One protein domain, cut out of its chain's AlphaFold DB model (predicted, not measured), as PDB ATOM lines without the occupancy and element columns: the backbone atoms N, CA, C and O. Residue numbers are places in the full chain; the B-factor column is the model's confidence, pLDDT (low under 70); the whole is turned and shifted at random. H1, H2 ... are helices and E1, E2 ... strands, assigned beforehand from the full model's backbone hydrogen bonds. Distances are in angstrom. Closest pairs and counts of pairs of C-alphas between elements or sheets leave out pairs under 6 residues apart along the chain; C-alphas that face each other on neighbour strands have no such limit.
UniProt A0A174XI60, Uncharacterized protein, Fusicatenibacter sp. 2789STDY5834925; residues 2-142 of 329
ATOM      1  N   ARG A   2      84.044 119.379 135.341       70.38
ATOM      2  CA  ARG A   2      85.382 119.792 134.838       70.38
ATOM      3  C   ARG A   2      85.706 121.281 135.013       70.38
ATOM      4  O   ARG A   2      86.842 121.624 135.315       70.38
ATOM      5  N   GLU A   3      84.725 122.167 134.845       70.62
ATOM      6  CA  GLU A   3      84.917 123.605 135.081       70.62
ATOM      7  C   GLU A   3      85.114 123.933 136.567       70.62
ATOM      8  O   GLU A   3      86.024 124.683 136.900       70.62
ATOM      9  N   TYR A   4      84.362 123.300 137.468       69.94
ATOM     10  CA  TYR A   4      84.532 123.476 138.915       69.94
ATOM     11  C   TYR A   4      85.916 123.050 139.399       69.94
ATOM     12  O   TYR A   4      86.547 123.780 140.157       69.94
ATOM     13  N   ILE A   5      86.425 121.917 138.910       75.56
ATOM     14  CA  ILE A   5      87.787 121.474 139.233       75.56
ATOM     15  C   ILE A   5      88.804 122.499 138.716       75.56
ATOM     16  O   ILE A   5      89.707 122.898 139.445       75.56
ATOM     17  N   ARG A   6      88.644 122.990 137.478       71.88
ATOM     18  CA  ARG A   6      89.562 123.982 136.888       71.88
ATOM     19  C   ARG A   6      89.615 125.288 137.682       71.88
ATOM     20  O   ARG A   6      90.710 125.823 137.866       71.88
ATOM     21  N   TYR A   7      88.475 125.775 138.167       75.00
ATOM     22  CA  TYR A   7      88.378 127.060 138.868       75.00
ATOM     23  C   TYR A   7      88.469 126.971 140.398       75.00
ATOM     24  O   TYR A   7      88.559 128.010 141.040       75.00
ATOM     25  N   GLY A   8      88.476 125.775 140.993       72.81
ATOM     26  CA  GLY A   8      88.564 125.621 142.447       72.81
ATOM     27  C   GLY A   8      89.919 126.024 143.046       72.81
ATOM     28  O   GLY A   8      90.930 126.088 142.340       72.81
ATOM     29  N   ASN A   9      89.950 126.261 144.357       80.88
ATOM     30  CA  ASN A   9      91.116 126.748 145.109       80.88
ATOM     31  C   ASN A   9      92.075 125.630 145.555       80.88
ATOM     32  O   ASN A   9      92.550 125.612 146.684       80.88
ATOM     33  N   VAL A  10      92.390 124.694 144.662       84.69
ATOM     34  CA  VAL A  10      93.430 123.678 144.904       84.69
ATOM     35  C   VAL A  10      94.560 123.835 143.894       84.69
ATOM     36  O   VAL A  10      94.400 124.490 142.854       84.69
ATOM     37  N   ASP A  11      95.725 123.277 144.212       87.75
ATOM     38  CA  ASP A  11      96.899 123.359 143.355       87.75
ATOM     39  C   ASP A  11      96.678 122.641 142.009       87.75
ATOM     40  O   ASP A  11      95.738 121.865 141.805       87.75
ATOM     41  N   LYS A  12      97.546 122.947 141.044       88.62
ATOM     42  CA  LYS A  12      97.414 122.453 139.671       88.62
ATOM     43  C   LYS A  12      97.524 120.929 139.584       88.62
ATOM     44  O   LYS A  12      96.813 120.340 138.770       88.62
ATOM     45  N   ASP A  13      98.379 120.314 140.393       90.06
ATOM     46  CA  ASP A  13      98.642 118.879 140.325       90.06
ATOM     47  C   ASP A  13      97.442 118.110 140.881       90.06
ATOM     48  O   ASP A  13      96.957 117.173 140.246       90.06
ATOM     49  N   THR A  14      96.844 118.599 141.970       91.69
ATOM     50  CA  THR A  14      95.589 118.051 142.493       91.69
ATOM     51  C   THR A  14      94.442 118.169 141.487       91.69
ATOM     52  O   THR A  14      93.680 117.219 141.302       91.69
ATOM     53  N   LYS A  15      94.328 119.287 140.756       90.69
ATOM     54  CA  LYS A  15      93.319 119.424 139.685       90.69
ATOM     55  C   LYS A  15      93.508 118.401 138.570       90.69
ATOM     56  O   LYS A  15      92.520 117.848 138.091       90.69
ATOM     57  N   LEU A  16      94.750 118.181 138.132       90.88
ATOM     58  CA  LEU A  16      95.064 117.188 137.101       90.88
ATOM     59  C   LEU A  16      94.692 115.788 137.579       90.88
ATOM     60  O   LEU A  16      93.962 115.087 136.882       90.88
ATOM     61  N   ARG A  17      95.074 115.446 138.808       92.56
ATOM     62  CA  ARG A  17      94.741 114.161 139.411       92.56
ATOM     63  C   ARG A  17      93.235 113.934 139.530       92.56
ATOM     64  O   ARG A  17      92.754 112.868 139.181       92.56
ATOM     65  N   LEU A  18      92.457 114.934 139.948       93.06
ATOM     66  CA  LEU A  18      90.993 114.816 139.993       93.06
ATOM     67  C   LEU A  18      90.375 114.610 138.599       93.06
ATOM     68  O   LEU A  18      89.379 113.903 138.466       93.06
ATOM     69  N   LEU A  19      90.951 115.208 137.550       91.19
ATOM     70  CA  LEU A  19      90.509 114.964 136.173       91.19
ATOM     71  C   LEU A  19      90.853 113.547 135.697       91.19
ATOM     72  O   LEU A  19      90.041 112.957 134.988       91.19
ATOM     73  N   GLU A  20      92.016 113.018 136.083       93.56
ATOM     74  CA  GLU A  20      92.422 111.633 135.810       93.56
ATOM     75  C   GLU A  20      91.515 110.636 136.531       93.56
ATOM     76  O   GLU A  20      90.954 109.760 135.880       93.56
ATOM     77  N   ILE A  21      91.268 110.829 137.831       94.81
ATOM     78  CA  ILE A  21      90.344 110.004 138.625       94.81
ATOM     79  C   ILE A  21      88.949 110.006 137.994       94.81
ATOM     80  O   ILE A  21      88.341 108.959 137.814       94.81
ATOM     81  N   GLY A  22      88.434 111.174 137.603       90.38
ATOM     82  CA  GLY A  22      87.129 111.264 136.948       90.38
ATOM     83  C   GLY A  22      87.083 110.653 135.541       90.38
ATOM     84  O   GLY A  22      85.991 110.488 135.005       90.38
ATOM     85  N   HIS A  23      88.232 110.375 134.918       90.44
ATOM     86  CA  HIS A  23      88.311 109.707 133.617       90.44
ATOM     87  C   HIS A  23      88.473 108.194 133.746       90.44
ATOM     88  O   HIS A  23      87.830 107.465 132.994       90.44
ATOM     89  N   LEU A  24      89.339 107.754 134.659       93.12
ATOM     90  CA  LEU A  24      89.631 106.345 134.921       93.12
ATOM     91  C   LEU A  24      88.598 105.693 135.842       93.12
ATOM     92  O   LEU A  24      88.553 104.476 135.920       93.12
ATOM     93  N   GLU A  25      87.802 106.507 136.535       91.81
ATOM     94  CA  GLU A  25      86.893 106.101 137.610       91.81
ATOM     95  C   GLU A  25      87.598 105.444 138.813       91.81
ATOM     96  O   GLU A  25      86.952 104.829 139.655       91.81
ATOM     97  N   GLU A  26      88.905 105.691 138.966       90.00
ATOM     98  CA  GLU A  26      89.758 105.108 140.008       90.00
ATOM     99  C   GLU A  26      90.611 106.167 140.741       90.00
ATOM    100  O   GLU A  26      91.142 107.070 140.088       90.00
ATOM    101  N   PRO A  27      90.795 106.075 142.077       92.31
ATOM    102  CA  PRO A  27      90.170 105.083 142.946       92.31
ATOM    103  C   PRO A  27      88.672 105.362 143.131       92.31
ATOM    104  O   PRO A  27      88.261 106.531 143.221       92.31
ATOM    105  N   TRP A  28      87.861 104.303 143.239       90.44
ATOM    106  CA  TRP A  28      86.395 104.401 143.328       90.44
ATOM    107  C   TRP A  28      85.916 105.403 144.395       90.44
ATOM    108  O   TRP A  28      84.956 106.148 144.179       90.44
ATOM    109  N   TYR A  29      86.607 105.477 145.540       89.94
ATOM    110  CA  TYR A  29      86.222 106.319 146.678       89.94
ATOM    111  C   TYR A  29      86.388 107.821 146.414       89.94
ATOM    112  O   TYR A  29      85.730 108.621 147.079       89.94
ATOM    113  N   TRP A  30      87.186 108.218 145.418       94.69
ATOM    114  CA  TRP A  30      87.247 109.596 144.921       94.69
ATOM    115  C   TRP A  30      86.408 109.807 143.669       94.69
ATOM    116  O   TRP A  30      85.698 110.814 143.577       94.69
ATOM    117  N   ALA A  31      86.431 108.854 142.737       92.62
ATOM    118  CA  ALA A  31      85.656 108.925 141.503       92.62
ATOM    119  C   ALA A  31      84.156 109.105 141.765       92.62
ATOM    120  O   ALA A  31      83.479 109.874 141.081       92.62
ATOM    121  N   ASP A  32      83.641 108.478 142.820       89.19
ATOM    122  CA  ASP A  32      82.237 108.560 143.192       89.19
ATOM    123  C   ASP A  32      81.768 109.988 143.532       89.19
ATOM    124  O   ASP A  32      80.658 110.380 143.171       89.19
ATOM    125  N   PHE A  33      82.629 110.818 144.133       92.00
ATOM    126  CA  PHE A  33      82.318 112.234 144.372       92.00
ATOM    127  C   PHE A  33      82.227 113.026 143.063       92.00
ATOM    128  O   PHE A  33      81.457 113.980 142.965       92.00
ATOM    129  N   LEU A  34      82.975 112.627 142.034       92.50
ATOM    130  CA  LEU A  34      83.059 113.337 140.758       92.50
ATOM    131  C   LEU A  34      81.868 113.068 139.825       92.50
ATOM    132  O   LEU A  34      81.705 113.777 138.828       92.50
ATOM    133  N   LYS A  35      80.991 112.116 140.174       88.94
ATOM    134  CA  LYS A  35      79.755 111.812 139.429       88.94
ATOM    135  C   LYS A  35      78.749 112.964 139.439       88.94
ATOM    136  O   LYS A  35      77.917 113.065 138.539       88.94
ATOM    137  N   THR A  36      78.808 113.853 140.435       88.50
ATOM    138  CA  THR A  36      77.912 115.014 140.528       88.50
ATOM    139  C   THR A  36      78.674 116.301 140.819       88.50
ATOM    140  O   THR A  36      79.769 116.301 141.372       88.50
ATOM    141  N   GLU A  37      78.081 117.439 140.460       88.12
ATOM    142  CA  GLU A  37      78.654 118.753 140.767       88.12
ATOM    143  C   GLU A  37      78.755 118.997 142.276       88.12
ATOM    144  O   GLU A  37      79.800 119.416 142.759       88.12
ATOM    145  N   SER A  38      77.696 118.678 143.025       88.44
ATOM    146  CA  SER A  38      77.689 118.832 144.480       88.44
ATOM    147  C   SER A  38      78.724 117.924 145.155       88.44
ATOM    148  O   SER A  38      79.391 118.367 146.086       88.44
ATOM    149  N   GLY A  39      78.905 116.692 144.665       91.88
ATOM    150  CA  GLY A  39      79.935 115.781 145.166       91.88
ATOM    151  C   GLY A  39      81.345 116.302 144.897       91.88
ATOM    152  O   GLY A  39      82.174 116.311 145.805       91.88
ATOM    153  N   ALA A  40      81.595 116.835 143.696       91.62
ATOM    154  CA  ALA A  40      82.879 117.437 143.355       91.62
ATOM    155  C   ALA A  40      83.189 118.653 144.243       91.62
ATOM    156  O   ALA A  40      84.325 118.814 144.675       91.62
ATOM    157  N   VAL A  41      82.188 119.480 144.567       90.00
ATOM    158  CA  VAL A  41      82.354 120.604 145.505       90.00
ATOM    159  C   VAL A  41      82.720 120.113 146.908       90.00
ATOM    160  O   VAL A  41      83.658 120.641 147.501       90.00
ATOM    161  N   LEU A  42      82.038 119.086 147.428       93.62
ATOM    162  CA  LEU A  42      82.377 118.501 148.729       93.62
ATOM    163  C   LEU A  42      83.821 117.972 148.751       93.62
ATOM    164  O   LEU A  42      84.559 118.273 149.686       93.62
ATOM    165  N   LEU A  43      84.239 117.235 147.717       94.75
ATOM    166  CA  LEU A  43      85.609 116.724 147.613       94.75
ATOM    167  C   LEU A  43      86.640 117.859 147.603       94.75
ATOM    168  O   LEU A  43      87.636 117.788 148.314       94.75
ATOM    169  N   MET A  44      86.386 118.927 146.850       91.06
ATOM    170  CA  MET A  44      87.282 120.085 146.795       91.06
ATOM    171  C   MET A  44      87.414 120.779 148.154       91.06
ATOM    172  O   MET A  44      88.526 121.115 148.543       91.06
ATOM    173  N   ASN A  45      86.315 120.924 148.901       91.88
ATOM    174  CA  ASN A  45      86.353 121.490 150.251       91.88
ATOM    175  C   ASN A  45      87.169 120.615 151.217       91.88
ATOM    176  O   ASN A  45      87.921 121.141 152.035       91.88
ATOM    177  N   ILE A  46      87.037 119.287 151.115       95.38
ATOM    178  CA  ILE A  46      87.834 118.342 151.908       95.38
ATOM    179  C   ILE A  46      89.320 118.514 151.577       95.38
ATOM    180  O   ILE A  46      90.129 118.690 152.482       95.38
ATOM    181  N   VAL A  47      89.678 118.516 150.291       94.62
ATOM    182  CA  VAL A  47      91.067 118.665 149.833       94.62
ATOM    183  C   VAL A  47      91.667 120.003 150.263       94.62
ATOM    184  O   VAL A  47      92.803 120.035 150.730       94.62
ATOM    185  N   GLU A  48      90.919 121.100 150.134       91.94
ATOM    186  CA  GLU A  48      91.363 122.437 150.542       91.94
ATOM    187  C   GLU A  48      91.618 122.501 152.054       91.94
ATOM    188  O   GLU A  48      92.651 123.009 152.485       91.94
ATOM    189  N   GLU A  49      90.728 121.924 152.867       93.69
ATOM    190  CA  GLU A  49      90.880 121.923 154.324       93.69
ATOM    191  C   GLU A  49      91.995 120.995 154.814       93.69
ATOM    192  O   GLU A  49      92.702 121.320 155.770       93.69
ATOM    193  N   LYS A  50      92.164 119.836 154.174       94.62
ATOM    194  CA  LYS A  50      93.207 118.867 154.536       94.62
ATOM    195  C   LYS A  50      94.563 119.206 153.922       94.62
ATOM    196  O   LYS A  50      95.577 118.686 154.381       94.62
ATOM    197  N   GLY A  51      94.593 120.069 152.907       93.06
ATOM    198  CA  GLY A  51      95.800 120.446 152.170       93.06
ATOM    199  C   GLY A  51      96.400 119.305 151.344       93.06
ATOM    200  O   GLY A  51      97.577 119.364 150.994       93.06
ATOM    201  N   ARG A  52      95.626 118.245 151.078       93.81
ATOM    202  CA  ARG A  52      96.057 117.050 150.340       93.81
ATOM    203  C   ARG A  52      94.866 116.291 149.762       93.81
ATOM    204  O   ARG A  52      93.751 116.398 150.265       93.81
ATOM    205  N   LEU A  53      95.136 115.459 148.760       95.31
ATOM    206  CA  LEU A  53      94.240 114.398 148.301       95.31
ATOM    207  C   LEU A  53      94.863 113.055 148.693       95.31
ATOM    208  O   LEU A  53      95.980 112.765 148.273       95.31
ATOM    209  N   ALA A  54      94.181 112.267 149.528       95.69
ATOM    210  CA  ALA A  54      94.744 111.023 150.049       95.69
ATOM    211  C   ALA A  54      95.023 109.978 148.956       95.69
ATOM    212  O   ALA A  54      94.232 109.817 148.022       95.69
ATOM    213  N   ASP A  55      96.121 109.239 149.135       92.38
ATOM    214  CA  ASP A  55      96.617 108.236 148.184       92.38
ATOM    215  C   ASP A  55      96.078 106.822 148.414       92.38
ATOM    216  O   ASP A  55      96.146 106.004 147.506       92.38
ATOM    217  N   ASN A  56      95.545 106.536 149.602       94.44
ATOM    218  CA  ASN A  56      95.000 105.231 149.981       94.44
ATOM    219  C   ASN A  56      93.631 105.387 150.655       94.44
ATOM    220  O   ASN A  56      93.292 106.478 151.138       94.44
ATOM    221  N   LEU A  57      92.864 104.298 150.715       96.19
ATOM    222  CA  LEU A  57      91.515 104.305 151.267       96.19
ATOM    223  C   LEU A  57      91.501 104.744 152.731       96.19
ATOM    224  O   LEU A  57      90.701 105.595 153.101       96.19
ATOM    225  N   LYS A  58      92.396 104.225 153.577       96.31
ATOM    226  CA  LYS A  58      92.407 104.550 155.013       96.31
ATOM    227  C   LYS A  58      92.524 106.057 155.258       96.31
ATOM    228  O   LYS A  58      91.737 106.625 156.016       96.31
ATOM    229  N   ASP A  59      93.473 106.705 154.595       96.81
ATOM    230  CA  ASP A  59      93.686 108.142 154.713       96.81
ATOM    231  C   ASP A  59      92.535 108.945 154.095       96.81
ATOM    232  O   ASP A  59      92.173 109.988 154.638       96.81
ATOM    233  N   ALA A  60      91.929 108.454 153.008       97.31
ATOM    234  CA  ALA A  60      90.743 109.058 152.407       97.31
ATOM    235  C   ALA A  60      89.548 109.043 153.372       97.31
ATOM    236  O   ALA A  60      88.890 110.066 153.568       97.31
ATOM    237  N   LEU A  61      89.297 107.903 154.021       97.31
ATOM    238  CA  LEU A  61      88.238 107.749 155.017       97.31
ATOM    239  C   LEU A  61      88.449 108.704 156.197       97.31
ATOM    240  O   LEU A  61      87.508 109.386 156.602       97.31
ATOM    241  N   MET A  62      89.680 108.789 156.714       96.75
ATOM    242  CA  MET A  62      90.026 109.732 157.782       96.75
ATOM    243  C   MET A  62      89.801 111.182 157.349       96.75
ATOM    244  O   MET A  62      89.183 111.944 158.089       96.75
ATOM    245  N   ASP A  63      90.246 111.578 156.156       97.38
ATOM    246  CA  ASP A  63      90.076 112.946 155.658       97.38
ATOM    247  C   ASP A  63      88.597 113.328 155.520       97.38
ATOM    248  O   ASP A  63      88.194 114.392 155.999       97.38
ATOM    249  N   ILE A  64      87.777 112.447 154.932       96.69
ATOM    250  CA  ILE A  64      86.337 112.674 154.760       96.69
ATOM    251  C   ILE A  64      85.639 112.785 156.120       96.69
ATOM    252  O   ILE A  64      84.921 113.756 156.373       96.69
ATOM    253  N   VAL A  65      85.822 111.791 156.997       96.69
ATOM    254  CA  VAL A  65      85.085 111.716 158.267       96.69
ATOM    255  C   VAL A  65      85.529 112.826 159.214       96.69
ATOM    256  O   VAL A  65      84.673 113.495 159.791       96.69
ATOM    257  N   SER A  66      86.831 113.099 159.315       96.69
ATOM    258  CA  SER A  66      87.352 114.174 160.169       96.69
ATOM    259  C   SER A  66      86.927 115.566 159.690       96.69
ATOM    260  O   SER A  66      86.634 116.428 160.517       96.69
ATOM    261  N   TYR A  67      86.846 115.807 158.373       97.38
ATOM    262  CA  TYR A  67      86.279 117.048 157.829       97.38
ATOM    263  C   TYR A  67      84.811 117.207 158.249       97.38
ATOM    264  O   TYR A  67      84.430 118.219 158.834       97.38
ATOM    265  N   LEU A  68      83.977 116.193 158.008       96.12
ATOM    266  CA  LEU A  68      82.539 116.276 158.280       96.12
ATOM    267  C   LEU A  68      82.219 116.364 159.783       96.12
ATOM    268  O   LEU A  68      81.374 117.169 160.193       96.12
ATOM    269  N   ALA A  69      82.920 115.589 160.608       95.38
ATOM    270  CA  ALA A  69      82.814 115.645 162.062       95.38
ATOM    271  C   ALA A  69      83.290 117.007 162.600       95.38
ATOM    272  O   ALA A  69      82.594 117.643 163.391       95.38
ATOM    273  N   GLY A  70      84.410 117.522 162.076       96.19
ATOM    274  CA  GLY A  70      84.941 118.839 162.427       96.19
ATOM    275  C   GLY A  70      83.972 119.982 162.116       96.19
ATOM    276  O   GLY A  70      83.776 120.863 162.950       96.19
ATOM    277  N   LYS A  71      83.291 119.942 160.961       95.94
ATOM    278  CA  LYS A  71      82.268 120.943 160.603       95.94
ATOM    279  C   LYS A  71      81.064 120.916 161.531       95.94
ATOM    280  O   LYS A  71      80.495 121.965 161.802       95.94
ATOM    281  N   THR A  72      80.676 119.737 161.998       92.12
ATOM    282  CA  THR A  72      79.489 119.543 162.843       92.12
ATOM    283  C   THR A  72      79.787 119.643 164.343       92.12
ATOM    284  O   THR A  72      78.863 119.740 165.150       92.12
ATOM    285  N   GLY A  73      81.065 119.690 164.730       91.88
ATOM    286  CA  GLY A  73      81.495 119.874 166.115       91.88
ATOM    287  C   GLY A  73      81.210 118.667 167.010       91.88
ATOM    288  O   GLY A  73      80.920 118.853 168.193       91.88
ATOM    289  N   ILE A  74      81.258 117.460 166.441       92.69
ATOM    290  CA  ILE A  74      81.168 116.176 167.151       92.69
ATOM    291  C   ILE A  74      82.381 115.305 166.823       92.69
ATOM    292  O   ILE A  74      83.175 115.633 165.939       92.69
ATOM    293  N   THR A  75      82.547 114.198 167.540       94.31
ATOM    294  CA  THR A  75      83.628 113.246 167.265       94.31
ATOM    295  C   THR A  75      83.394 112.477 165.961       94.31
ATOM    296  O   THR A  75      82.265 112.305 165.501       94.31
ATOM    297  N   GLU A  76      84.473 111.951 165.379       94.69
ATOM    298  CA  GLU A  76      84.423 111.101 164.179       94.69
ATOM    299  C   GLU A  76      83.530 109.866 164.395       94.69
ATOM    300  O   GLU A  76      82.729 109.503 163.532       94.69
ATOM    301  N   MET A  77      83.585 109.278 165.595       91.88
ATOM    302  CA  MET A  77      82.739 108.151 165.983       91.88
ATOM    303  C   MET A  77      81.254 108.535 166.050       91.88
ATOM    304  O   MET A  77      80.423 107.863 165.438       91.88
ATOM    305  N   GLU A  78      80.900 109.628 166.731       92.94
ATOM    306  CA  GLU A  78      79.514 110.118 166.770       92.94
ATOM    307  C   GLU A  78      78.992 110.435 165.367       92.94
ATOM    308  O   GLU A  78      77.850 110.100 165.044       92.94
ATOM    309  N   PHE A  79      79.839 111.008 164.506       93.25
ATOM    310  CA  PHE A  79      79.467 111.320 163.133       93.25
ATOM    311  C   PHE A  79      79.146 110.049 162.348       93.25
ATOM    312  O   PHE A  79      78.126 109.992 161.658       93.25
ATOM    313  N   THR A  80      79.948 108.991 162.501       91.88
ATOM    314  CA  THR A  80      79.648 107.712 161.846       91.88
ATOM    315  C   THR A  80      78.305 107.141 162.299       91.88
ATOM    316  O   THR A  80      77.492 106.767 161.452       91.88
ATOM    317  N   PHE A  81      77.998 107.158 163.602       90.31
ATOM    318  CA  PHE A  81      76.700 106.705 164.117       90.31
ATOM    319  C   PHE A  81      75.529 107.564 163.632       90.31
ATOM    320  O   PHE A  81      74.465 107.027 163.300       90.31
ATOM    321  N   PHE A  82      75.726 108.877 163.518       92.19
ATOM    322  CA  PHE A  82      74.743 109.768 162.917       92.19
ATOM    323  C   PHE A  82      74.471 109.385 161.457       92.19
ATOM    324  O   PHE A  82      73.317 109.127 161.114       92.19
ATOM    325  N   VAL A  83      75.503 109.231 160.619       90.56
ATOM    326  CA  VAL A  83      75.352 108.803 159.215       90.56
ATOM    327  C   VAL A  83      74.637 107.450 159.113       90.56
ATOM    328  O   VAL A  83      73.749 107.286 158.276       90.56
ATOM    329  N   LYS A  84      74.946 106.493 159.999       85.38
ATOM    330  CA  LYS A  84      74.243 105.199 160.052       85.38
ATOM    331  C   LYS A  84      72.756 105.364 160.357       85.38
ATOM    332  O   LYS A  84      71.934 104.696 159.740       85.38
ATOM    333  N   SER A  85      72.399 106.291 161.245       86.69
ATOM    334  CA  SER A  85      70.999 106.584 161.580       86.69
ATOM    335  C   SER A  85      70.206 107.212 160.430       86.69
ATOM    336  O   SER A  85      68.974 107.129 160.415       86.69
ATOM    337  N   LEU A  86      70.891 107.827 159.459       86.75
ATOM    338  CA  LEU A  86      70.255 108.378 158.266       86.75
ATOM    339  C   LEU A  86      69.818 107.265 157.301       86.75
ATOM    340  O   LEU A  86      68.814 107.443 156.618       86.75
ATOM    341  N   ARG A  87      70.498 106.107 157.268       77.50
ATOM    342  CA  ARG A  87      70.194 105.021 156.317       77.50
ATOM    343  C   ARG A  87      68.695 104.662 156.319       77.50
ATOM    344  O   ARG A  87      68.079 104.561 157.384       77.50
ATOM    345  N   PRO A  88      68.077 104.475 155.140       67.12
ATOM    346  CA  PRO A  88      66.668 104.135 155.067       67.12
ATOM    347  C   PRO A  88      66.447 102.719 155.597       67.12
ATOM    348  O   PRO A  88      67.169 101.796 155.243       67.12
ATOM    349  N   VAL A  89      65.387 102.531 156.381       58.81
ATOM    350  CA  VAL A  89      64.994 101.215 156.923       58.81
ATOM    351  C   VAL A  89      64.569 100.236 155.811       58.81
ATOM    352  O   VAL A  89      64.547  99.029 156.013       58.81
ATOM    353  N   VAL A  90      64.273 100.735 154.603       56.59
ATOM    354  CA  VAL A  90      63.859  99.934 153.440       56.59
ATOM    355  C   VAL A  90      64.741 100.273 152.238       56.59
ATOM    356  O   VAL A  90      65.065 101.442 152.030       56.59
ATOM    357  N   LYS A  91      65.083  99.262 151.426       54.56
ATOM    358  CA  LYS A  91      65.855  99.382 150.178       54.56
ATOM    359  C   LYS A  91      65.166 100.391 149.237       54.56
ATOM    360  O   LYS A  91      64.198 100.062 148.558       54.56
ATOM    361  N   LYS A  92      65.611 101.652 149.250       51.69
ATOM    362  CA  LYS A  92      65.130 102.728 148.369       51.69
ATOM    363  C   LYS A  92      66.309 103.326 147.610       51.69
ATOM    364  O   LYS A  92      67.303 103.693 148.225       51.69
ATOM    365  N   GLY A  93      66.152 103.484 146.294       49.09
ATOM    366  CA  GLY A  93      67.182 104.017 145.391       49.09
ATOM    367  C   GLY A  93      67.520 105.502 145.583       49.09
ATOM    368  O   GLY A  93      68.454 106.002 144.966       49.09
ATOM    369  N   SER A  94      66.794 106.221 146.441       57.62
ATOM    370  CA  SER A  94      67.116 107.595 146.826       57.62
ATOM    371  C   SER A  94      66.638 107.862 148.247       57.62
ATOM    372  O   SER A  94      65.453 107.678 148.545       57.62
ATOM    373  N   VAL A  95      67.549 108.307 149.112       73.75
ATOM    374  CA  VAL A  95      67.222 108.674 150.491       73.75
ATOM    375  C   VAL A  95      66.973 110.173 150.552       73.75
ATOM    376  O   VAL A  95      67.890 110.975 150.369       73.75
ATOM    377  N   ILE A  96      65.703 110.528 150.732       86.12
ATOM    378  CA  ILE A  96      65.245 111.902 150.902       86.12
ATOM    379  C   ILE A  96      64.569 112.030 152.260       86.12
ATOM    380  O   ILE A  96      63.872 111.111 152.688       86.12
ATOM    381  N   TRP A  97      64.758 113.174 152.904       90.19
ATOM    382  CA  TRP A  97      64.128 113.499 154.178       90.19
ATOM    383  C   TRP A  97      63.518 114.892 154.117       90.19
ATOM    384  O   TRP A  97      64.005 115.776 153.409       90.19
ATOM    385  N   SER A  98      62.451 115.088 154.872       91.38
ATOM    386  CA  SER A  98      61.993 116.412 155.274       91.38
ATOM    387  C   SER A  98      62.946 117.028 156.306       91.38
ATOM    388  O   SER A  98      63.783 116.346 156.900       91.38
ATOM    389  N   GLU A  99      62.812 118.336 156.538       91.88
ATOM    390  CA  GLU A  99      63.579 119.035 157.582       91.88
ATOM    391  C   GLU A  99      63.312 118.442 158.974       91.88
ATOM    392  O   GLU A  99      64.249 118.210 159.726       91.88
ATOM    393  N   ILE A 100      62.048 118.111 159.271       91.38
ATOM    394  CA  ILE A 100      61.623 117.548 160.562       91.38
ATOM    395  C   ILE A 100      62.283 116.186 160.808       91.38
ATOM    396  O   ILE A 100      62.870 115.977 161.863       91.38
ATOM    397  N   GLU A 101      62.266 115.284 159.821       91.00
ATOM    398  CA  GLU A 101      62.900 113.961 159.955       91.00
ATOM    399  C   GLU A 101      64.417 114.058 160.185       91.00
ATOM    400  O   GLU A 101      64.995 113.224 160.885       91.00
ATOM    401  N   LEU A 102      65.082 115.055 159.592       91.62
ATOM    402  CA  LEU A 102      66.505 115.292 159.837       91.62
ATOM    403  C   LEU A 102      66.762 115.880 161.220       91.62
ATOM    404  O   LEU A 102      67.722 115.463 161.864       91.62
ATOM    405  N   GLU A 103      65.932 116.820 161.673       92.12
ATOM    406  CA  GLU A 103      66.028 117.394 163.017       92.12
ATOM    407  C   GLU A 103      65.856 116.308 164.090       92.12
ATOM    408  O   GLU A 103      66.699 116.208 164.976       92.12
ATOM    409  N   GLU A 104      64.865 115.421 163.953       90.75
ATOM    410  CA  GLU A 104      64.644 114.288 164.869       90.75
ATOM    411  C   GLU A 104      65.849 113.333 164.920       90.75
ATOM    412  O   GLU A 104      66.258 112.864 165.984       90.75
ATOM    413  N   LYS A 105      66.462 113.040 163.767       90.25
ATOM    414  CA  LYS A 105      67.679 112.212 163.719       90.25
ATOM    415  C   LYS A 105      68.888 112.936 164.309       90.25
ATOM    416  O   LYS A 105      69.738 112.288 164.922       90.25
ATOM    417  N   ALA A 106      68.977 114.251 164.117       91.25
ATOM    418  CA  ALA A 106      70.052 115.077 164.648       91.25
ATOM    419  C   ALA A 106      69.949 115.249 166.170       91.25
ATOM    420  O   ALA A 106      70.980 115.225 166.831       91.25
ATOM    421  N   GLU A 107      68.746 115.346 166.741       90.81
ATOM    422  CA  GLU A 107      68.510 115.564 168.179       90.81
ATOM    423  C   GLU A 107      69.303 114.588 169.060       90.81
ATOM    424  O   GLU A 107      69.942 114.988 170.034       90.81
ATOM    425  N   ARG A 108      69.363 113.311 168.661       88.19
ATOM    426  CA  ARG A 108      70.097 112.267 169.392       88.19
ATOM    427  C   ARG A 108      71.595 112.556 169.557       88.19
ATOM    428  O   ARG A 108      72.187 112.091 170.529       88.19
ATOM    429  N   TYR A 109      72.204 113.265 168.610       89.81
ATOM    430  CA  TYR A 109      73.653 113.504 168.554       89.81
ATOM    431  C   TYR A 109      74.022 114.981 168.757       89.81
ATOM    432  O   TYR A 109      75.151 115.297 169.119       89.81
ATOM    433  N   PHE A 110      73.071 115.893 168.545       90.00
ATOM    434  CA  PHE A 110      73.284 117.337 168.487       90.00
ATOM    435  C   PHE A 110      72.285 118.119 169.349       90.00
ATOM    436  O   PHE A 110      71.978 119.259 169.011       90.00
ATOM    437  N   ALA A 111      71.783 117.525 170.436       84.69
ATOM    438  CA  ALA A 111      70.735 118.078 171.297       84.69
ATOM    439  C   ALA A 111      70.837 119.606 171.510       84.69
ATOM    440  O   ALA A 111      71.840 120.122 172.015       84.69
ATOM    441  N   GLY A 112      69.789 120.329 171.112       88.50
ATOM    442  CA  GLY A 112      69.677 121.788 171.164       88.50
ATOM    443  C   GLY A 112      70.305 122.543 169.983       88.50
ATOM    444  O   GLY A 112      70.258 123.774 169.964       88.50
ATOM    445  N   ARG A 113      70.904 121.845 169.009       91.00
ATOM    446  CA  ARG A 113      71.565 122.407 167.813       91.00
ATOM    447  C   ARG A 113      71.088 121.757 166.511       91.00
ATOM    448  O   ARG A 113      71.780 121.837 165.498       91.00
ATOM    449  N   GLU A 114      69.920 121.125 166.490       93.19
ATOM    450  CA  GLU A 114      69.422 120.317 165.365       93.19
ATOM    451  C   GLU A 114      69.339 121.146 164.075       93.19
ATOM    452  O   GLU A 114      69.946 120.812 163.056       93.19
ATOM    453  N   LYS A 115      68.672 122.303 164.148       91.38
ATOM    454  CA  LYS A 115      68.504 123.238 163.021       91.38
ATOM    455  C   LYS A 115      69.821 123.789 162.500       91.38
ATOM    456  O   LYS A 115      70.019 123.922 161.292       91.38
ATOM    457  N   GLU A 116      70.714 124.152 163.412       93.56
ATOM    458  CA  GLU A 116      72.044 124.643 163.063       93.56
ATOM    459  C   GLU A 116      72.875 123.539 162.405       93.56
ATOM    460  O   GLU A 116      73.552 123.787 161.409       93.56
ATOM    461  N   THR A 117      72.744 122.304 162.887       93.06
ATOM    462  CA  THR A 117      73.428 121.135 162.335       93.06
ATOM    463  C   THR A 117      72.952 120.836 160.920       93.06
ATOM    464  O   THR A 117      73.783 120.701 160.028       93.06
ATOM    465  N   VAL A 118      71.639 120.818 160.654       93.31
ATOM    466  CA  VAL A 118      71.117 120.612 159.287       93.31
ATOM    467  C   VAL A 118      71.637 121.693 158.331       93.31
ATOM    468  O   VAL A 118      72.096 121.382 157.230       93.31
ATOM    469  N   ARG A 119      71.655 122.963 158.762       93.75
ATOM    470  CA  ARG A 119      72.240 124.063 157.971       93.75
ATOM    471  C   ARG A 119      73.735 123.879 157.739       93.75
ATOM    472  O   ARG A 119      74.203 124.121 156.631       93.75
ATOM    473  N   THR A 120      74.464 123.434 158.755       94.94
ATOM    474  CA  THR A 120      75.903 123.160 158.684       94.94
ATOM    475  C   THR A 120      76.199 122.029 157.707       94.94
ATOM    476  O   THR A 120      77.074 122.177 156.861       94.94
ATOM    477  N   LEU A 121      75.419 120.946 157.746       94.12
ATOM    478  CA  LEU A 121      75.520 119.827 156.809       94.12
ATOM    479  C   LEU A 121      75.232 120.254 155.363       94.12
ATOM    480  O   LEU A 121      75.868 119.751 154.438       94.12
ATOM    481  N   CYS A 122      74.315 121.203 155.146       93.62
ATOM    482  CA  CYS A 122      74.146 121.828 153.834       93.62
ATOM    483  C   CYS A 122      75.341 122.707 153.448       93.62
ATOM    484  O   CYS A 122      75.830 122.620 152.325       93.62
ATOM    485  N   GLY A 123      75.822 123.538 154.375       91.81
ATOM    486  CA  GLY A 123      76.927 124.466 154.140       91.81
ATOM    487  C   GLY A 123      78.257 123.771 153.849       91.81
ATOM    488  O   GLY A 123      79.023 124.252 153.021       91.81
ATOM    489  N   CYS A 124      78.521 122.623 154.477       90.38
ATOM    490  CA  CYS A 124      79.742 121.853 154.246       90.38
ATOM    491  C   CYS A 124      79.661 120.909 153.039       90.38
ATOM    492  O   CYS A 124      80.685 120.332 152.675       90.38
ATOM    493  N   GLY A 125      78.483 120.771 152.416       90.44
ATOM    494  CA  GLY A 125      78.268 119.950 151.223       90.44
ATOM    495  C   GLY A 125      77.887 118.492 151.491       90.44
ATOM    496  O   GLY A 125      77.876 117.705 150.552       90.44
ATOM    497  N   PHE A 126      77.557 118.110 152.729       92.69
ATOM    498  CA  PHE A 126      77.062 116.762 153.044       92.69
ATOM    499  C   PHE A 126      75.617 116.552 152.562       92.69
ATOM    500  O   PHE A 126      75.298 115.528 151.954       92.69
ATOM    501  N   LEU A 127      74.748 117.541 152.803       93.62
ATOM    502  CA  LEU A 127      73.353 117.547 152.358       93.62
ATOM    503  C   LEU A 127      73.127 118.555 151.237       93.62
ATOM    504  O   LEU A 127      73.640 119.671 151.258       93.62
ATOM    505  N   ARG A 128      72.236 118.209 150.315       91.50
ATOM    506  CA  ARG A 128      71.652 119.145 149.361       91.50
ATOM    507  C   ARG A 128      70.185 119.353 149.690       91.50
ATOM    508  O   ARG A 128      69.423 118.394 149.772       91.50
ATOM    509  N   LYS A 129      69.786 120.619 149.824       91.50
ATOM    510  CA  LYS A 129      68.380 121.014 149.921       91.50
ATOM    511  C   LYS A 129      67.786 121.171 148.523       91.50
ATOM    512  O   LYS A 129      68.341 121.876 147.680       91.50
ATOM    513  N   TRP A 130      66.634 120.556 148.296       86.31
ATOM    514  CA  TRP A 130      65.796 120.753 147.123       86.31
ATOM    515  C   TRP A 130      64.359 121.046 147.561       86.31
ATOM    516  O   TRP A 130      63.605 120.156 147.954       86.31
ATOM    517  N   ASN A 131      63.978 122.325 147.508       87.06
ATOM    518  CA  ASN A 131      62.730 122.834 148.085       87.06
ATOM    519  C   ASN A 131      62.605 122.462 149.576       87.06
ATOM    520  O   ASN A 131      63.374 122.963 150.393       87.06
ATOM    521  N   GLN A 132      61.650 121.601 149.924       86.94
ATOM    522  CA  GLN A 132      61.396 121.127 151.290       86.94
ATOM    523  C   GLN A 132      62.119 119.812 151.632       86.94
ATOM    524  O   GLN A 132      62.006 119.329 152.755       86.94
ATOM    525  N   TRP A 133      62.827 119.226 150.663       91.44
ATOM    526  CA  TRP A 133      63.471 117.923 150.787       91.44
ATOM    527  C   TRP A 133      64.985 118.061 150.872       91.44
ATOM    528  O   TRP A 133      65.574 118.979 150.301       91.44
ATOM    529  N   TYR A 134      65.613 117.112 151.545       92.50
ATOM    530  CA  TYR A 134      67.054 117.020 151.710       92.50
ATOM    531  C   TYR A 134      67.527 115.651 151.245       92.50
ATOM    532  O   TYR A 134      66.863 114.651 151.507       92.50
ATOM    533  N   CYS A 135      68.679 115.596 150.586       89.50
ATOM    534  CA  CYS A 135      69.350 114.350 150.233       89.50
ATOM    535  C   CYS A 135      70.846 114.437 150.536       89.50
ATOM    536  O   CYS A 135      71.422 115.525 150.549       89.50
ATOM    537  N   VAL A 136      71.479 113.287 150.764       89.56
ATOM    538  CA  VAL A 136      72.942 113.214 150.850       89.56
ATOM    539  C   VAL A 136      73.519 113.466 149.460       89.56
ATOM    540  O   VAL A 136      73.050 112.906 148.471       89.56
ATOM    541  N   VAL A 137      74.533 114.325 149.393       89.06
ATOM    542  CA  VAL A 137      75.174 114.749 148.140       89.06
ATOM    543  C   VAL A 137      75.860 113.593 147.414       89.06
ATOM    544  O   VAL A 137      75.844 113.545 146.185       89.06
ATOM    545  N   ASN A 138      76.433 112.663 148.175       87.19
ATOM    546  CA  ASN A 138      77.019 111.439 147.657       87.19
ATOM    547  C   ASN A 138      76.563 110.222 148.494       87.19
ATOM    548  O   ASN A 138      77.022 110.075 149.629       87.19
ATOM    549  N   PRO A 139      75.708 109.323 147.961       81.25
ATOM    550  CA  PRO A 139      75.320 108.082 148.641       81.25
ATOM    551  C   PRO A 139      76.505 107.209 149.078       81.25
ATOM    552  O   PRO A 139      76.399 106.486 150.067       81.25
ATOM    553  N   GLY A 140      77.656 107.326 148.410       85.50
ATOM    554  CA  GLY A 140      78.890 106.660 148.804       85.50
ATOM    555  C   GLY A 140      79.384 106.975 150.210       85.50
ATOM    556  O   GLY A 140      80.092 106.170 150.810       85.50
ATOM    557  N   LEU A 141      78.949 108.097 150.787       88.00
ATOM    558  CA  LEU A 141      79.266 108.468 152.165       88.00
ATOM    559  C   LEU A 141      78.727 107.461 153.192       88.00
ATOM    560  O   LEU A 141      79.295 107.329 154.277       88.00
ATOM    561  N   PHE A 142      77.673 106.707 152.857       88.00
ATOM    562  CA  PHE A 142      77.204 105.612 153.705       88.00
ATOM    563  C   PHE A 142      78.211 104.468 153.772       88.00
ATOM    564  O   PHE A 142      78.425 103.936 154.861       88.00
TER     565      PHE A 142
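What this domain is: This is residues 2 to 142 of the 329 residues of an uncharacterized protein of Fusicatenibacter sp. 2789STDY5834925 (UniProt A0A174XI60). Two lobes are joined by one long helix: H1 to H4 make the first lobe, H6, H7 and H8 with a small three-stranded sheet make the second, and H5 runs from one to the other. In the first lobe H1 and H3 pack on H4, with H2 over the far end; in the second H7 and H8 pack on each other about perpendicular, H8 standing up from the sheet over E2 and H7 only grazing the sheet, and the last residues, 137 to 142, fold back between the lobes. The printed part has 141 residues, with eight named helices and three named strands in the order H1 H2 H3 H4 H5 H6 E1 H7 H8 E2 E3; the sheet, in the order E1 E3 E2, is antiparallel, and the class is mostly helix. The whole is compact, with a radius of gyration of the C-alphas of 15.2 A and spans of 42 by 29 by 25 A.

How they stand to each other: Start with H1, residues 2 to 7, and H2, residues 12 to 24, a helical hairpin at a shallow tilt of 8 degrees, opposite ways; its closest C-alphas, those of Ile 5 and Lys 15, are 5.9 A apart. H2 touches H3, residues 28 to 34, with its residues 21 to 22 alone, about perpendicular at 74 degrees, the closest C-alphas being those of Gly 22 and Ala 31 at 5.3 A. Go on to H4, residues 37 to 50, which touches H3 at the C-alphas of Phe 33 and Gly 39, 4.3 A apart, and H1 at those of Tyr 4 and Val 41, 7.5 A apart. H5, residues 57 to 72, is about perpendicular to H4 at 88 degrees, with the C-alphas of Ile 46 and Tyr 67 closest at 6.3 A. H4 and H5 are the hubs, touching three helices each. H6, residues 76 to 86, touches H5 at Ala 69 and Glu 76, whose C-alphas are 5.3 A apart. H7, residues 99 to 110, touches H6 at a shallow tilt of 30 degrees, opposite ways, closest at the C-alphas of Phe 82 and Tyr 109, 6.8 A apart. H8, residues 114 to 123, is about perpendicular to H7 at 76 degrees, closest at the C-alphas of Glu 103 and Glu 114, 5.1 A apart, and touches H5 at those of Thr 72 and Thr 117, 6.3 A apart. In the sheet, look between E1, residues 96 to 98, and E3, residues 133 to 136, for N 97 and O 134 at 2.9 A; between E3 and E2, residues 127 to 130, a hairpin, find N 128 and O 135 at 2.8 A. E1, H7 H8, E2 form a split strand-helix-strand unit, two strands running the same way with E3 between them, and its crossover is right-handed. H8 is on the sheet, with 16 pairs of C-alphas within 10 A; H4 and H7 only graze it. Every O i to N i+4 pair is within hydrogen-bond range in H1, H2, H4, H5, H6 and H8; H7 has 6 of 8, and H3 has 1 of 3 beside 3 of 4 O i to N i+3 pairs.

Where its parts are: Find C-alpha 2 at (85.382, 119.792, 134.838), where H1 begins. H2 is 18.5 A long from first to last C-alpha and H4 20.0 A. From C-alpha 57 at (91.515, 104.305, 151.267), H5 runs 22.6 A to C-alpha 72; H6 is 15.6 A long. E3 ends at C-alpha 136, at (72.942, 113.214, 150.850).

The domain as a whole: The two C-alphas farthest apart, those of Leu 24 and Gly 112, are 44.2 A apart. The printed part has no cut and no long link. The mean pLDDT of the printed part is 88.7; look for values under 70 at residue 4 and at residues 88 to 94, in the link from H6 to E1.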